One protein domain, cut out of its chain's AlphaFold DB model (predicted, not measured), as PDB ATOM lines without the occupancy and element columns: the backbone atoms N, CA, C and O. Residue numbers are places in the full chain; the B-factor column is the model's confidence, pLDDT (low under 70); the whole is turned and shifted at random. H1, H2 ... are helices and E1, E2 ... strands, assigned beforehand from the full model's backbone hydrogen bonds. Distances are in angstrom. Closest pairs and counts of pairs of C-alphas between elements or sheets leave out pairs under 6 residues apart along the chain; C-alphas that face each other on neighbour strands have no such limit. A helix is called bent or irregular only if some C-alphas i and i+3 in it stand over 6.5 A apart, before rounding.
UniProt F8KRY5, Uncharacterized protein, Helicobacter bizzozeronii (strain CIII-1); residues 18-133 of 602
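What this domain is: This is residues 18 to 133 of the 602 residues of an uncharacterized protein of Helicobacter bizzozeronii (strain CIII-1) (UniProt F8KRY5). One strongly twisted sheet of six strands is rolled up into a small, roughly formed barrel, whose edge strands E5 and E6 come together at Ala 89 and Phe 109, with two short helices at one end. H1 grazes the sheet at that end, and H2 packs on H1, away from the strands. The printed part has 116 residues, with E1 to E6 followed by H1 and H2; the sheet's order is E5 E4 E3 E2 E1 E6, all antiparallel, and the class is mixed, helices and strands. The whole is compact, with a radius of gyration of the C-alphas of 14.9 A, and spans 42 by 35 by 24 A.

How they stand to each other: Begin at inner strand E3, residues 43 to 57, which bends by 102 degrees at residue 47. It forms a hairpin with E2, residues 31 to 40, where N 34 and O 52 are 2.9 A apart, and another with E4, residues 60 to 70, where N 55 and O 62 are 2.8 A apart. E5, residues 80 to 92, forms a hairpin with E4, with N 63 and O 89 at 2.8 A. E1, residues 18 to 21, forms a hairpin with E2, with N 37 and O 20 at 2.9 A. Beside E1 find E6, residues 106 to 109, antiparallel to it, with N 107 and O 19 at 2.8 A. E1 to E5 are a meander, each strand the antiparallel neighbour of the one before. This is a folded sheet, bent back on itself: E5 and E4 face E2, E1 and E6, with E3 as the hinge. The closest C-alphas of edge strands E5 and E6, those of Ala 89 and Phe 109, are 4.7 A apart. H1, residues 114 to 121, only grazes the sheet, with residues 116 to 121. H2, residues 125 to 132, is not on the sheet; it touches H1, about perpendicular at 84 degrees, their closest C-alphas being Ala 118 and Tyr 125, 5.3 A apart. In H1 and H2 every O i to N i+4 pair is within hydrogen-bond range.

Where its parts are: Find C-alpha 18, where E1 begins, at (39.448, -45.710, -40.261). E2 covers 27.8 A from first to last C-alpha, and E4 30.0 A. E3 runs 32.2 A, from C-alpha 43 at (38.682, -50.307, -49.481) to C-alpha 57. E5 runs 33.3 A and bends by 61 degrees at residue 85. H2 ends at C-alpha 132, (29.425, -43.059, -42.771).

The domain as a whole: The two C-alphas farthest apart, those of Lys 76 and Thr 95, are 49.3 A apart. The printed part has no cut. The link from E5 to E6, residues 93 to 105, is long. Mean pLDDT of the printed part is 74.3; 37 residues are under 70, among them 73 to 79, 93 to 98, 110 to 118 and 126 to 133.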
ATOM      1  N   VAL A  18      39.084 -44.300 -40.475       81.88
ATOM      2  CA  VAL A  18      39.448 -45.710 -40.261       81.88
ATOM      3  C   VAL A  18      40.851 -45.962 -40.805       81.88
ATOM      4  O   VAL A  18      41.147 -45.632 -41.953       81.88
ATOM      5  N   VAL A  19      41.719 -46.568 -39.996       81.38
ATOM      6  CA  VAL A  19      43.140 -46.767 -40.327       81.38
ATOM      7  C   VAL A  19      43.556 -48.199 -40.026       81.38
ATOM      8  O   VAL A  19      43.383 -48.666 -38.904       81.38
ATOM      9  N   GLN A  20      44.133 -48.906 -40.998       82.81
ATOM     10  CA  GLN A  20      44.668 -50.252 -40.785       82.81
ATOM     11  C   GLN A  20      46.177 -50.206 -40.504       82.81
ATOM     12  O   GLN A  20      46.940 -49.692 -41.321       82.81
ATOM     13  N   THR A  21      46.622 -50.770 -39.377       83.88
ATOM     14  CA  THR A  21      48.035 -50.747 -38.949       83.88
ATOM     15  C   THR A  21      48.969 -51.452 -39.941       83.88
ATOM     16  O   THR A  21      48.736 -52.595 -40.343       83.88
ATOM     17  N   SER A  22      50.072 -50.792 -40.324       82.50
ATOM     18  CA  SER A  22      51.062 -51.341 -41.267       82.50
ATOM     19  C   SER A  22      52.070 -52.297 -40.608       82.50
ATOM     20  O   SER A  22      52.715 -53.086 -41.308       82.50
ATOM     21  N   ALA A  23      52.169 -52.277 -39.275       82.50
ATOM     22  CA  ALA A  23      53.062 -53.086 -38.445       82.50
ATOM     23  C   ALA A  23      52.400 -53.458 -37.098       82.50
ATOM     24  O   ALA A  23      51.335 -52.941 -36.761       82.50
ATOM     25  N   ASP A  24      53.036 -54.351 -36.334       80.94
ATOM     26  CA  ASP A  24      52.664 -54.639 -34.941       80.94
ATOM     27  C   ASP A  24      53.047 -53.455 -34.028       80.94
ATOM     28  O   ASP A  24      54.165 -52.946 -34.120       80.94
ATOM     29  N   LEU A  25      52.168 -53.056 -33.100       81.69
ATOM     30  CA  LEU A  25      52.478 -52.057 -32.062       81.69
ATOM     31  C   LEU A  25      52.877 -52.783 -30.768       81.69
ATOM     32  O   LEU A  25      52.061 -53.504 -30.189       81.69
ATOM     33  N   ASP A  26      54.110 -52.589 -30.295       80.81
ATOM     34  CA  ASP A  26      54.654 -53.229 -29.083       80.81
ATOM     35  C   ASP A  26      54.228 -52.504 -27.792       80.81
ATOM     36  O   ASP A  26      54.974 -51.703 -27.228       80.81
ATOM     37  N   LEU A  27      53.030 -52.827 -27.294       79.44
ATOM     38  CA  LEU A  27      52.435 -52.251 -26.075       79.44
ATOM     39  C   LEU A  27      53.203 -52.549 -24.767       79.44
ATOM     40  O   LEU A  27      52.783 -52.115 -23.697       79.44
ATOM     41  N   LYS A  28      54.348 -53.242 -24.822       76.06
ATOM     42  CA  LYS A  28      55.327 -53.243 -23.718       76.06
ATOM     43  C   LYS A  28      55.922 -51.855 -23.471       76.06
ATOM     44  O   LYS A  28      56.390 -51.587 -22.368       76.06
ATOM     45  N   LYS A  29      55.953 -50.997 -24.495       78.25
ATOM     46  CA  LYS A  29      56.404 -49.609 -24.387       78.25
ATOM     47  C   LYS A  29      55.219 -48.733 -23.994       78.25
ATOM     48  O   LYS A  29      54.182 -48.764 -24.649       78.25
ATOM     49  N   ALA A  30      55.390 -47.923 -22.950       78.25
ATOM     50  CA  ALA A  30      54.351 -46.994 -22.502       78.25
ATOM     51  C   ALA A  30      54.065 -45.875 -23.524       78.25
ATOM     52  O   ALA A  30      52.982 -45.296 -23.509       78.25
ATOM     53  N   VAL A  31      55.016 -45.585 -24.418       86.00
ATOM     54  CA  VAL A  31      54.869 -44.649 -25.541       86.00
ATOM     55  C   VAL A  31      55.569 -45.230 -26.773       86.00
ATOM     56  O   VAL A  31      56.627 -45.852 -26.651       86.00
ATOM     57  N   GLY A  32      55.012 -45.009 -27.963       86.06
ATOM     58  CA  GLY A  32      55.651 -45.364 -29.231       86.06
ATOM     59  C   GLY A  32      54.985 -44.715 -30.442       86.06
ATOM     60  O   GLY A  32      54.054 -43.925 -30.305       86.06
ATOM     61  N   THR A  33      55.462 -45.048 -31.640       87.81
ATOM     62  CA  THR A  33      54.885 -44.603 -32.918       87.81
ATOM     63  C   THR A  33      54.088 -45.716 -33.594       87.81
ATOM     64  O   THR A  33      54.339 -46.903 -33.376       87.81
ATOM     65  N   PHE A  34      53.126 -45.336 -34.432       87.88
ATOM     66  CA  PHE A  34      52.421 -46.246 -35.330       87.88
ATOM     67  C   PHE A  34      52.310 -45.642 -36.732       87.88
ATOM     68  O   PHE A  34      52.401 -44.427 -36.921       87.88
ATOM     69  N   GLN A  35      52.093 -46.509 -37.716       86.75
ATOM     70  CA  GLN A  35      51.781 -46.132 -39.088       86.75
ATOM     71  C   GLN A  35      50.650 -47.035 -39.603       86.75
ATOM     72  O   GLN A  35      50.505 -48.180 -39.158       86.75
ATOM     73  N   GLY A  36      49.833 -46.539 -40.530       86.38
ATOM     74  CA  GLY A  36      48.763 -47.321 -41.144       86.38
ATOM     75  C   GLY A  36      48.233 -46.739 -42.450       86.38
ATOM     76  O   GLY A  36      48.562 -45.618 -42.820       86.38
ATOM     77  N   VAL A  37      47.426 -47.523 -43.159       85.12
ATOM     78  CA  VAL A  37      46.786 -47.143 -44.429       85.12
ATOM     79  C   VAL A  37      45.343 -46.724 -44.157       85.12
ATOM     80  O   VAL A  37      44.646 -47.398 -43.396       85.12
ATOM     81  N   VAL A  38      44.889 -45.634 -44.777       84.12
ATOM     82  CA  VAL A  38      43.502 -45.155 -44.634       84.12
ATOM     83  C   VAL A  38      42.524 -46.128 -45.299       84.12
ATOM     84  O   VAL A  38      42.796 -46.663 -46.373       84.12
ATOM     85  N   PHE A  39      41.368 -46.352 -44.678       78.94
ATOM     86  CA  PHE A  39      40.268 -47.143 -45.223       78.94
ATOM     87  C   PHE A  39      39.042 -46.268 -45.478       78.94
ATOM     88  O   PHE A  39      38.621 -45.509 -44.611       78.94
ATOM     89  N   TYR A  40      38.440 -46.423 -46.658       75.75
ATOM     90  CA  TYR A  40      37.218 -45.722 -47.055       75.75
ATOM     91  C   TYR A  40      36.316 -46.668 -47.852       75.75
ATOM     92  O   TYR A  40      36.817 -47.390 -48.713       75.75
ATOM     93  N   LYS A  41      35.012 -46.718 -47.536       69.31
ATOM     94  CA  LYS A  41      34.045 -47.699 -48.088       69.31
ATOM     95  C   LYS A  41      34.594 -49.143 -48.081       69.31
ATOM     96  O   LYS A  41      34.522 -49.867 -49.066       69.31
ATOM     97  N   ASN A  42      35.214 -49.536 -46.962       67.94
ATOM     98  CA  ASN A  42      35.955 -50.795 -46.754       67.94
ATOM     99  C   ASN A  42      37.153 -51.081 -47.695       67.94
ATOM    100  O   ASN A  42      37.817 -52.102 -47.512       67.94
ATOM    101  N   ALA A  43      37.515 -50.178 -48.610       73.06
ATOM    102  CA  ALA A  43      38.682 -50.307 -49.481       73.06
ATOM    103  C   ALA A  43      39.948 -49.637 -48.887       73.06
ATOM    104  O   ALA A  43      39.857 -48.529 -48.344       73.06
ATOM    105  N   PRO A  44      41.143 -50.258 -49.014       78.38
ATOM    106  CA  PRO A  44      42.412 -49.668 -48.587       78.38
ATOM    107  C   PRO A  44      42.881 -48.575 -49.556       78.38
ATOM    108  O   PRO A  44      43.305 -48.858 -50.680       78.38
ATOM    109  N   GLN A  45      42.912 -47.329 -49.092       82.06
ATOM    110  CA  GLN A  45      43.461 -46.192 -49.827       82.06
ATOM    111  C   GLN A  45      44.991 -46.204 -49.748       82.06
ATOM    112  O   GLN A  45      45.603 -45.423 -49.031       82.06
ATOM    113  N   LYS A  46      45.632 -47.112 -50.499       78.19
ATOM    114  CA  LYS A  46      47.097 -47.347 -50.501       78.19
ATOM    115  C   LYS A  46      47.954 -46.096 -50.763       78.19
ATOM    116  O   LYS A  46      49.143 -46.110 -50.466       78.19
ATOM    117  N   HIS A  47      47.362 -45.047 -51.333       77.94
ATOM    118  CA  HIS A  47      48.001 -43.761 -51.606       77.94
ATOM    119  C   HIS A  47      47.932 -42.774 -50.417       77.94
ATOM    120  O   HIS A  47      48.468 -41.673 -50.512       77.94
ATOM    121  N   LEU A  48      47.296 -43.158 -49.303       81.62
ATOM    122  CA  LEU A  48      47.150 -42.381 -48.071       81.62
ATOM    123  C   LEU A  48      47.680 -43.185 -46.876       81.62
ATOM    124  O   LEU A  48      47.099 -44.197 -46.473       81.62
ATOM    125  N   ILE A  49      48.780 -42.709 -46.297       84.38
ATOM    126  CA  ILE A  49      49.411 -43.298 -45.112       84.38
ATOM    127  C   ILE A  49      49.293 -42.322 -43.945       84.38
ATOM    128  O   ILE A  49      49.615 -41.148 -44.091       84.38
ATOM    129  N   ILE A  50      48.868 -42.807 -42.783       85.44
ATOM    130  CA  ILE A  50      48.869 -42.051 -41.530       85.44
ATOM    131  C   ILE A  50      50.062 -42.466 -40.683       85.44
ATOM    132  O   ILE A  50      50.350 -43.656 -40.549       85.44
ATOM    133  N   GLU A  51      50.718 -41.475 -40.093       85.50
ATOM    134  CA  GLU A  51      51.794 -41.609 -39.114       85.50
ATOM    135  C   GLU A  51      51.339 -40.931 -37.804       85.50
ATOM    136  O   GLU A  51      50.673 -39.892 -37.820       85.50
ATOM    137  N   GLY A  52      51.628 -41.553 -36.658       86.69
ATOM    138  CA  GLY A  52      51.101 -41.117 -35.362       86.69
ATOM    139  C   GLY A  52      51.833 -41.711 -34.158       86.69
ATOM    140  O   GLY A  52      52.786 -42.481 -34.299       86.69
ATOM    141  N   THR A  53      51.382 -41.355 -32.953       87.62
ATOM    142  CA  THR A  53      51.926 -41.852 -31.676       87.62
ATOM    143  C   THR A  53      50.869 -42.588 -30.860       87.62
ATOM    144  O   THR A  53      49.676 -42.342 -31.012       87.62
ATOM    145  N   TYR A  54      51.289 -43.500 -29.988       87.06
ATOM    146  CA  TYR A  54      50.427 -44.091 -28.969       87.06
ATOM    147  C   TYR A  54      51.037 -43.918 -27.578       87.06
ATOM    148  O   TYR A  54      52.260 -43.922 -27.422       87.06
ATOM    149  N   LYS A  55      50.173 -43.768 -26.573       87.12
ATOM    150  CA  LYS A  55      50.498 -43.552 -25.158       87.12
ATOM    151  C   LYS A  55      49.608 -44.469 -24.311       87.12
ATOM    152  O   LYS A  55      48.402 -44.544 -24.540       87.12
ATOM    153  N   LEU A  56      50.192 -45.180 -23.351       83.31
ATOM    154  CA  LEU A  56      49.512 -46.113 -22.450       83.31
ATOM    155  C   LEU A  56      49.501 -45.527 -21.032       83.31
ATOM    156  O   LEU A  56      50.532 -45.499 -20.362       83.31
ATOM    157  N   GLN A  57      48.340 -45.062 -20.572       79.44
ATOM    158  CA  GLN A  57      48.181 -44.342 -19.306       79.44
ATOM    159  C   GLN A  57      46.938 -44.843 -18.561       79.44
ATOM    160  O   GLN A  57      45.850 -44.868 -19.124       79.44
ATOM    161  N   ASN A  58      47.085 -45.233 -17.290       70.94
ATOM    162  CA  ASN A  58      45.983 -45.612 -16.387       70.94
ATOM    163  C   ASN A  58      44.978 -46.615 -17.004       70.94
ATOM    164  O   ASN A  58      43.769 -46.385 -17.006       70.94
ATOM    165  N   SER A  59      45.484 -47.716 -17.578       74.50
ATOM    166  CA  SER A  59      44.703 -48.717 -18.334       74.50
ATOM    167  C   SER A  59      43.911 -48.171 -19.538       74.50
ATOM    168  O   SER A  59      42.957 -48.804 -19.994       74.50
ATOM    169  N   LYS A  60      44.320 -47.034 -20.106       80.88
ATOM    170  CA  LYS A  60      43.832 -46.502 -21.384       80.88
ATOM    171  C   LYS A  60      44.964 -46.479 -22.405       80.88
ATOM    172  O   LYS A  60      46.076 -46.056 -22.093       80.88
ATOM    173  N   LEU A  61      44.671 -46.915 -23.624       82.19
ATOM    174  CA  LEU A  61      45.517 -46.699 -24.788       82.19
ATOM    175  C   LEU A  61      44.973 -45.498 -25.560       82.19
ATOM    176  O   LEU A  61      43.844 -45.527 -26.045       82.19
ATOM    177  N   ILE A  62      45.785 -44.455 -25.670       83.12
ATOM    178  CA  ILE A  62      45.512 -43.257 -26.459       83.12
ATOM    179  C   ILE A  62      46.347 -43.378 -27.731       83.12
ATOM    180  O   ILE A  62      47.564 -43.532 -27.642       83.12
ATOM    181  N   LEU A  63      45.716 -43.329 -28.901       84.50
ATOM    182  CA  LEU A  63      46.385 -43.227 -30.198       84.50
ATOM    183  C   LEU A  63      46.089 -41.855 -30.796       84.50
ATOM    184  O   LEU A  63      44.951 -41.401 -30.781       84.50
ATOM    185  N   GLU A  64      47.114 -41.210 -31.332       83.19
ATOM    186  CA  GLU A  64      47.093 -39.835 -31.818       83.19
ATOM    187  C   GLU A  64      47.708 -39.809 -33.220       83.19
ATOM    188  O   GLU A  64      48.906 -40.055 -33.384       83.19
ATOM    189  N   ALA A  65      46.883 -39.577 -34.240       82.62
ATOM    190  CA  ALA A  65      47.338 -39.434 -35.619       82.62
ATOM    191  C   ALA A  65      47.882 -38.013 -35.814       82.62
ATOM    192  O   ALA A  65      47.178 -37.046 -35.541       82.62
ATOM    193  N   THR A  66      49.136 -37.886 -36.258       79.62
ATOM    194  CA  THR A  66      49.831 -36.587 -36.327       79.62
ATOM    195  C   THR A  66      50.066 -36.113 -37.755       79.62
ATOM    196  O   THR A  66      50.121 -34.910 -37.997       79.62
ATOM    197  N   HIS A  67      50.177 -37.031 -38.719       81.50
ATOM    198  CA  HIS A  67      50.435 -36.698 -40.119       81.50
ATOM    199  C   HIS A  67      49.686 -37.633 -41.075       81.50
ATOM    200  O   HIS A  67      49.683 -38.851 -40.889       81.50
ATOM    201  N   LEU A  68      49.121 -37.065 -42.142       81.31
ATOM    202  CA  LEU A  68      48.612 -37.777 -43.313       81.31
ATOM    203  C   LEU A  68      49.543 -37.536 -44.504       81.31
ATOM    204  O   LEU A  68      49.765 -36.403 -44.921       81.31
ATOM    205  N   LYS A  69      50.058 -38.613 -45.087       81.56
ATOM    206  CA  LYS A  69      51.030 -38.616 -46.179       81.56
ATOM    207  C   LYS A  69      50.382 -39.152 -47.451       81.56
ATOM    208  O   LYS A  69      50.084 -40.345 -47.553       81.56
ATOM    209  N   LYS A  70      50.162 -38.261 -48.417       80.25
ATOM    210  CA  LYS A  70      49.597 -38.560 -49.735       80.25
ATOM    211  C   LYS A  70      50.729 -38.903 -50.701       80.25
ATOM    212  O   LYS A  70      51.547 -38.053 -51.050       80.25
ATOM    213  N   ILE A  71      50.799 -40.170 -51.103       77.94
ATOM    214  CA  ILE A  71      51.764 -40.669 -52.084       77.94
ATOM    215  C   ILE A  71      51.167 -40.464 -53.485       77.94
ATOM    216  O   ILE A  71      50.101 -41.018 -53.763       77.94
ATOM    217  N   PRO A  72      51.809 -39.690 -54.378       70.88
ATOM    218  CA  PRO A  72      51.318 -39.510 -55.738       70.88
ATOM    219  C   PRO A  72      51.433 -40.810 -56.559       70.88
ATOM    220  O   PRO A  72      52.336 -41.614 -56.321       70.88
ATOM    221  N   PRO A  73      50.565 -41.020 -57.568       59.75
ATOM    222  CA  PRO A  73      50.597 -42.223 -58.406       59.75
ATOM    223  C   PRO A  73      51.836 -42.298 -59.318       59.75
ATOM    224  O   PRO A  73      52.202 -43.378 -59.777       59.75
ATOM    225  N   ASN A  74      52.496 -41.165 -59.576       62.72
ATOM    226  CA  ASN A  74      53.708 -41.082 -60.384       62.72
ATOM    227  C   ASN A  74      54.940 -40.943 -59.473       62.72
ATOM    228  O   ASN A  74      55.019 -40.014 -58.674       62.72
ATOM    229  N   LYS A  75      55.933 -41.829 -59.638       58.72
ATOM    230  CA  LYS A  75      57.168 -41.871 -58.827       58.72
ATOM    231  C   LYS A  75      58.040 -40.604 -58.916       58.72
ATOM    232  O   LYS A  75      59.006 -40.500 -58.167       58.72
ATOM    233  N   LYS A  76      57.749 -39.677 -59.840       56.09
ATOM    234  CA  LYS A  76      58.528 -38.444 -60.061       56.09
ATOM    235  C   LYS A  76      58.171 -37.279 -59.122       56.09
ATOM    236  O   LYS A  76      58.978 -36.362 -59.007       56.09
ATOM    237  N   SER A  77      57.012 -37.282 -58.458       59.53
ATOM    238  CA  SER A  77      56.618 -36.215 -57.521       59.53
ATOM    239  C   SER A  77      56.835 -36.610 -56.054       59.53
ATOM    240  O   SER A  77      56.710 -37.773 -55.669       59.53
ATOM    241  N   LYS A  78      57.193 -35.627 -55.216       65.25
ATOM    242  CA  LYS A  78      57.409 -35.832 -53.774       65.25
ATOM    243  C   LYS A  78      56.065 -36.104 -53.066       65.25
ATOM    244  O   LYS A  78      55.075 -35.475 -53.436       65.25
ATOM    245  N   PRO A  79      56.005 -36.992 -52.053       67.81
ATOM    246  CA  PRO A  79      54.803 -37.170 -51.237       67.81
ATOM    247  C   PRO A  79      54.417 -35.885 -50.500       67.81
ATOM    248  O   PRO A  79      55.277 -35.236 -49.904       67.81
ATOM    249  N   THR A  80      53.127 -35.554 -50.494       70.81
ATOM    250  CA  THR A  80      52.594 -34.403 -49.753       70.81
ATOM    251  C   THR A  80      52.217 -34.842 -48.344       70.81
ATOM    252  O   THR A  80      51.456 -35.796 -48.181       70.81
ATOM    253  N   THR A  81      52.720 -34.149 -47.322       74.69
ATOM    254  CA  THR A  81      52.371 -34.414 -45.920       74.69
ATOM    255  C   THR A  81      51.482 -33.297 -45.388       74.69
ATOM    256  O   THR A  81      51.858 -32.130 -45.439       74.69
ATOM    257  N   HIS A  82      50.324 -33.658 -44.845       72.69
ATOM    258  CA  HIS A  82      49.396 -32.760 -44.166       72.69
ATOM    259  C   HIS A  82      49.420 -33.062 -42.656       72.69
ATOM    260  O   HIS A  82      49.300 -34.234 -42.287       72.69
ATOM    261  N   PRO A  83      49.577 -32.062 -41.771       72.31
ATOM    262  CA  PRO A  83      49.471 -32.281 -40.334       72.31
ATOM    263  C   PRO A  83      48.017 -32.580 -39.946       72.31
ATOM    264  O   PRO A  83      47.091 -31.905 -40.398       72.31
ATOM    265  N   LEU A  84      47.829 -33.577 -39.086       70.25
ATOM    266  CA  LEU A  84      46.555 -33.890 -38.445       70.25
ATOM    267  C   LEU A  84      46.589 -33.337 -37.017       70.25
ATOM    268  O   LEU A  84      47.481 -33.657 -36.234       70.25
ATOM    269  N   LEU A  85      45.629 -32.474 -36.689       60.97
ATOM    270  CA  LEU A  85      45.511 -31.821 -35.386       60.97
ATOM    271  C   LEU A  85      44.298 -32.391 -34.648       60.97
ATOM    272  O   LEU A  85      43.214 -32.458 -35.215       60.97
ATOM    273  N   GLN A  86      44.484 -32.758 -33.376       61.72
ATOM    274  CA  GLN A  86      43.431 -33.251 -32.466       61.72
ATOM    275  C   GLN A  86      42.791 -34.608 -32.850       61.72
ATOM    276  O   GLN A  86      41.786 -35.006 -32.264       61.72
ATOM    277  N   VAL A  87      43.385 -35.363 -33.782       71.00
ATOM    278  CA  VAL A  87      42.852 -36.654 -34.258       71.00
ATOM    279  C   VAL A  87      43.255 -37.791 -33.319       71.00
ATOM    280  O   VAL A  87      44.350 -38.352 -33.424       71.00
ATOM    281  N   GLN A  88      42.371 -38.142 -32.381       76.44
ATOM    282  CA  GLN A  88      42.653 -39.137 -31.342       76.44
ATOM    283  C   GLN A  88      41.624 -40.280 -31.279       76.44
ATOM    284  O   GLN A  88      40.430 -40.119 -31.533       76.44
ATOM    285  N   ALA A  89      42.111 -41.459 -30.897       77.25
ATOM    286  CA  ALA A  89      41.327 -42.643 -30.568       77.25
ATOM    287  C   ALA A  89      41.716 -43.120 -29.161       77.25
ATOM    288  O   ALA A  89      42.886 -43.394 -28.897       77.25
ATOM    289  N   VAL A  90      40.745 -43.224 -28.250       75.81
ATOM    290  CA  VAL A  90      40.978 -43.626 -26.853       75.81
ATOM    291  C   VAL A  90      40.265 -44.941 -26.570       75.81
ATOM    292  O   VAL A  90      39.038 -45.004 -26.577       75.81
ATOM    293  N   GLN A  91      41.040 -45.984 -26.281       75.06
ATOM    294  CA  GLN A  91      40.554 -47.311 -25.919       75.06
ATOM    295  C   GLN A  91      40.807 -47.577 -24.433       75.06
ATOM    296  O   GLN A  91      41.953 -47.637 -23.986       75.06
ATOM    297  N   ASN A  92      39.745 -47.815 -23.663       70.62
ATOM    298  CA  ASN A  92      39.879 -48.368 -22.315       70.62
ATOM    299  C   ASN A  92      40.267 -49.856 -22.424       70.62
ATOM    300  O   ASN A  92      39.603 -50.612 -23.130       70.62
ATOM    301  N   LEU A  93      41.331 -50.277 -21.736       64.06
ATOM    302  CA  LEU A  93      41.798 -51.673 -21.685       64.06
ATOM    303  C   LEU A  93      41.340 -52.410 -20.415       64.06
ATOM    304  O   LEU A  93      41.413 -53.636 -20.353       64.06
ATOM    305  N   GLY A  94      40.885 -51.678 -19.391       60.59
ATOM    306  CA  GLY A  94      40.422 -52.250 -18.125       60.59
ATOM    307  C   GLY A  94      41.511 -53.083 -17.440       60.59
ATOM    308  O   GLY A  94      42.572 -52.567 -17.083       60.59
ATOM    309  N   THR A  95      41.249 -54.379 -17.272       52.75
ATOM    310  CA  THR A  95      42.188 -55.366 -16.709       52.75
ATOM    311  C   THR A  95      43.086 -56.039 -17.760       52.75
ATOM    312  O   THR A  95      44.024 -56.752 -17.398       52.75
ATOM    313  N   MET A  96      42.849 -55.826 -19.063       53.53
ATOM    314  CA  MET A  96      43.537 -56.550 -20.138       53.53
ATOM    315  C   MET A  96      44.961 -56.031 -20.383       53.53
ATOM    316  O   MET A  96      45.180 -55.010 -21.036       53.53
ATOM    317  N   ARG A  97      45.967 -56.796 -19.943       62.12
ATOM    318  CA  ARG A  97      47.388 -56.542 -20.247       62.12
ATOM    319  C   ARG A  97      47.765 -57.016 -21.660       62.12
ATOM    320  O   ARG A  97      48.486 -58.003 -21.824       62.12
ATOM    321  N   LEU A  98      47.274 -56.315 -22.685       67.25
ATOM    322  CA  LEU A  98      47.678 -56.541 -24.079       67.25
ATOM    323  C   LEU A  98      49.189 -56.316 -24.246       67.25
ATOM    324  O   LEU A  98      49.702 -55.242 -23.956       67.25
ATOM    325  N   LYS A  99      49.906 -57.328 -24.752       74.00
ATOM    326  CA  LYS A  99      51.362 -57.248 -24.996       74.00
ATOM    327  C   LYS A  99      51.717 -56.598 -26.338       74.00
ATOM    328  O   LYS A  99      52.832 -56.113 -26.487       74.00
ATOM    329  N   LYS A 100      50.799 -56.623 -27.310       81.12
ATOM    330  CA  LYS A 100      50.910 -55.958 -28.616       81.12
ATOM    331  C   LYS A 100      49.539 -55.778 -29.272       81.12
ATOM    332  O   LYS A 100      48.616 -56.523 -28.945       81.12
ATOM    333  N   ILE A 101      49.446 -54.874 -30.246       79.25
ATOM    334  CA  ILE A 101      48.400 -54.881 -31.284       79.25
ATOM    335  C   ILE A 101      49.017 -55.463 -32.559       79.25
ATOM    336  O   ILE A 101      50.184 -55.203 -32.853       79.25
ATOM    337  N   ALA A 102      48.263 -56.277 -33.293       75.00
ATOM    338  CA  ALA A 102      48.748 -56.908 -34.514       75.00
ATOM    339  C   ALA A 102      48.729 -55.945 -35.714       75.00
ATOM    340  O   ALA A 102      47.859 -55.078 -35.836       75.00
ATOM    341  N   LYS A 103      49.655 -56.155 -36.651       79.56
ATOM    342  CA  LYS A 103      49.568 -55.647 -38.019       79.56
ATOM    343  C   LYS A 103      48.226 -56.047 -38.629       79.56
ATOM    344  O   LYS A 103      47.833 -57.210 -38.564       79.56
ATOM    345  N   GLY A 104      47.556 -55.100 -39.274       72.50
ATOM    346  CA  GLY A 104      46.257 -55.326 -39.898       72.50
ATOM    347  C   GLY A 104      45.050 -55.043 -38.998       72.50
ATOM    348  O   GLY A 104      43.926 -55.129 -39.491       72.50
ATOM    349  N   SER A 105      45.238 -54.670 -37.727       78.19
ATOM    350  CA  SER A 105      44.149 -54.157 -36.885       78.19
ATOM    351  C   SER A 105      43.624 -52.821 -37.427       78.19
ATOM    352  O   SER A 105      44.408 -51.950 -37.805       78.19
ATOM    353  N   LYS A 106      42.295 -52.655 -37.453       81.06
ATOM    354  CA  LYS A 106      41.637 -51.373 -37.747       81.06
ATOM    355  C   LYS A 106      41.567 -50.523 -36.473       81.06
ATOM    356  O   LYS A 106      41.151 -51.017 -35.429       81.06
ATOM    357  N   ILE A 107      41.962 -49.259 -36.578       78.81
ATOM    358  CA  ILE A 107      41.791 -48.210 -35.569       78.81
ATOM    359  C   ILE A 107      40.725 -47.248 -36.097       78.81
ATOM    360  O   ILE A 107      40.746 -46.896 -37.278       78.81
ATOM    361  N   TYR A 108      39.814 -46.828 -35.223       79.62
ATOM    362  CA  TYR A 108      38.718 -45.916 -35.531       79.62
ATOM    363  C   TYR A 108      38.952 -44.612 -34.766       79.62
ATOM    364  O   TYR A 108      38.888 -44.594 -33.537       79.62
ATOM    365  N   PHE A 109      39.271 -43.538 -35.483       73.25
ATOM    366  CA  PHE A 109      39.480 -42.213 -34.909       73.25
ATOM    367  C   PHE A 109      38.187 -41.398 -34.968       73.25
ATOM    368  O   PHE A 109      37.441 -41.438 -35.952       73.25
ATOM    369  N   LYS A 110      37.952 -40.628 -33.904       66.12
ATOM    370  CA  LYS A 110      36.972 -39.544 -33.909       66.12
ATOM    371  C   LYS A 110      37.710 -38.295 -34.377       66.12
ATOM    372  O   LYS A 110      38.676 -37.886 -33.738       66.12
ATOM    373  N   GLU A 111      37.271 -37.706 -35.480       63.19
ATOM    374  CA  GLU A 111      37.826 -36.457 -35.996       63.19
ATOM    375  C   GLU A 111      36.683 -35.452 -36.182       63.19
ATOM    376  O   GLU A 111      35.725 -35.759 -36.894       63.19
ATOM    377  N   PRO A 112      36.737 -34.271 -35.539       55.75
ATOM    378  CA  PRO A 112      35.605 -33.344 -35.515       55.75
ATOM    379  C   PRO A 112      35.383 -32.598 -36.839       55.75
ATOM    380  O   PRO A 112      34.371 -31.919 -36.983       55.75
ATOM    381  N   ASN A 113      36.302 -32.685 -37.811       66.88
ATOM    382  CA  ASN A 113      36.213 -31.946 -39.071       66.88
ATOM    383  C   ASN A 113      36.060 -32.879 -40.286       66.88
ATOM    384  O   ASN A 113      37.010 -33.176 -41.013       66.88
ATOM    385  N   LEU A 114      34.817 -33.307 -40.520       69.81
ATOM    386  CA  LEU A 114      34.423 -34.158 -41.649       69.81
ATOM    387  C   LEU A 114      34.754 -33.533 -43.016       69.81
ATOM    388  O   LEU A 114      35.087 -34.249 -43.959       69.81
ATOM    389  N   GLN A 115      34.684 -32.202 -43.128       66.88
ATOM    390  CA  GLN A 115      34.904 -31.483 -44.384       66.88
ATOM    391  C   GLN A 115      36.365 -31.586 -44.843       66.88
ATOM    392  O   GLN A 115      36.622 -31.946 -45.991       66.88
ATOM    393  N   LYS A 116      37.329 -31.390 -43.929       66.12
ATOM    394  CA  LYS A 116      38.757 -31.625 -44.197       66.12
ATOM    395  C   LYS A 116      39.028 -33.066 -44.633       66.12
ATOM    396  O   LYS A 116      39.848 -33.274 -45.527       66.12
ATOM    397  N   MET A 117      38.345 -34.053 -44.044       69.50
ATOM    398  CA  MET A 117      38.524 -35.457 -44.437       69.50
ATOM    399  C   MET A 117      38.004 -35.744 -45.845       69.50
ATOM    400  O   MET A 117      38.726 -36.374 -46.619       69.50
ATOM    401  N   ALA A 118      36.830 -35.226 -46.219       68.88
ATOM    402  CA  ALA A 118      36.318 -35.327 -47.587       68.88
ATOM    403  C   ALA A 118      37.324 -34.753 -48.608       68.88
ATOM    404  O   ALA A 118      37.721 -35.442 -49.553       68.88
ATOM    405  N   THR A 119      37.845 -33.544 -48.354       70.81
ATOM    406  CA  THR A 119      38.858 -32.898 -49.208       70.81
ATOM    407  C   THR A 119      40.160 -33.706 -49.308       70.81
ATOM    408  O   THR A 119      40.697 -33.874 -50.404       70.81
ATOM    409  N   LEU A 120      40.680 -34.247 -48.199       66.38
ATOM    410  CA  LEU A 120      41.929 -35.024 -48.204       66.38
ATOM    411  C   LEU A 120      41.787 -36.373 -48.931       66.38
ATOM    412  O   LEU A 120      42.687 -36.764 -49.689       66.38
ATOM    413  N   LEU A 121      40.638 -37.036 -48.755       67.56
ATOM    414  CA  LEU A 121      40.242 -38.251 -49.474       67.56
ATOM    415  C   LEU A 121      39.933 -38.002 -50.960       67.56
ATOM    416  O   LEU A 121      39.959 -38.951 -51.740       67.56
ATOM    417  N   GLY A 122      39.691 -36.751 -51.368       63.66
ATOM    418  CA  GLY A 122      39.340 -36.396 -52.745       63.66
ATOM    419  C   GLY A 122      37.918 -36.811 -53.128       63.66
ATOM    420  O   GLY A 122      37.688 -37.209 -54.266       63.66
ATOM    421  N   VAL A 123      36.988 -36.764 -52.173       71.00
ATOM    422  CA  VAL A 123      35.575 -37.119 -52.359       71.00
ATOM    423  C   VAL A 123      34.677 -35.931 -52.028       71.00
ATOM    424  O   VAL A 123      35.051 -35.065 -51.238       71.00
ATOM    425  N   ASP A 124      33.482 -35.902 -52.615       75.75
ATOM    426  CA  ASP A 124      32.458 -34.923 -52.250       75.75
ATOM    427  C   ASP A 124      32.057 -35.047 -50.765       75.75
ATOM    428  O   ASP A 124      32.012 -36.144 -50.203       75.75
ATOM    429  N   TYR A 125      31.743 -33.911 -50.140       71.44
ATOM    430  CA  TYR A 125      31.387 -33.824 -48.728       71.44
ATOM    431  C   TYR A 125      30.050 -34.505 -48.407       71.44
ATOM    432  O   TYR A 125      29.973 -35.240 -47.420       71.44
ATOM    433  N   ALA A 126      29.018 -34.330 -49.237       69.81
ATOM    434  CA  ALA A 126      27.721 -34.966 -49.002       69.81
ATOM    435  C   ALA A 126      27.815 -36.489 -49.192       69.81
ATOM    436  O   ALA A 126      27.354 -37.248 -48.337       69.81
ATOM    437  N   GLN A 127      28.504 -36.953 -50.241       69.00
ATOM    438  CA  GLN A 127      28.820 -38.374 -50.430       69.00
ATOM    439  C   GLN A 127      29.653 -38.951 -49.280       69.00
ATOM    440  O   GLN A 127      29.469 -40.115 -48.915       69.00
ATOM    441  N   TYR A 128      30.571 -38.162 -48.720       68.19
ATOM    442  CA  TYR A 128      31.404 -38.583 -47.605       68.19
ATOM    443  C   TYR A 128      30.576 -38.794 -46.336       68.19
ATOM    444  O   TYR A 128      30.603 -39.893 -45.782       68.19
ATOM    445  N   VAL A 129      29.780 -37.798 -45.932       66.62
ATOM    446  CA  VAL A 129      28.878 -37.892 -44.770       66.62
ATOM    447  C   VAL A 129      27.876 -39.037 -44.946       66.62
ATOM    448  O   VAL A 129      27.766 -39.887 -44.064       66.62
ATOM    449  N   ALA A 130      27.225 -39.142 -46.111       64.19
ATOM    450  CA  ALA A 130      26.294 -40.234 -46.402       64.19
ATOM    451  C   ALA A 130      26.952 -41.623 -46.288       64.19
ATOM    452  O   ALA A 130      26.331 -42.571 -45.812       64.19
ATOM    453  N   SER A 131      28.230 -41.752 -46.667       61.97
ATOM    454  CA  SER A 131      28.951 -43.031 -46.605       61.97
ATOM    455  C   SER A 131      29.333 -43.509 -45.199       61.97
ATOM    456  O   SER A 131      29.718 -44.670 -45.063       61.97
ATOM    457  N   GLN A 132      29.207 -42.664 -44.169       60.28
ATOM    458  CA  GLN A 132      29.425 -43.059 -42.771       60.28
ATOM    459  C   GLN A 132      28.158 -43.645 -42.111       60.28
ATOM    460  O   GLN A 132      28.261 -44.328 -41.096       60.28
ATOM    461  N   ASN A 133      26.970 -43.435 -42.693       44.72
ATOM    462  CA  ASN A 133      25.678 -43.745 -42.062       44.72
ATOM    463  C   ASN A 133      25.120 -45.149 -42.393       44.72
ATOM    464  O   ASN A 133      23.914 -45.371 -42.300       44.72
TER     465      ASN A 133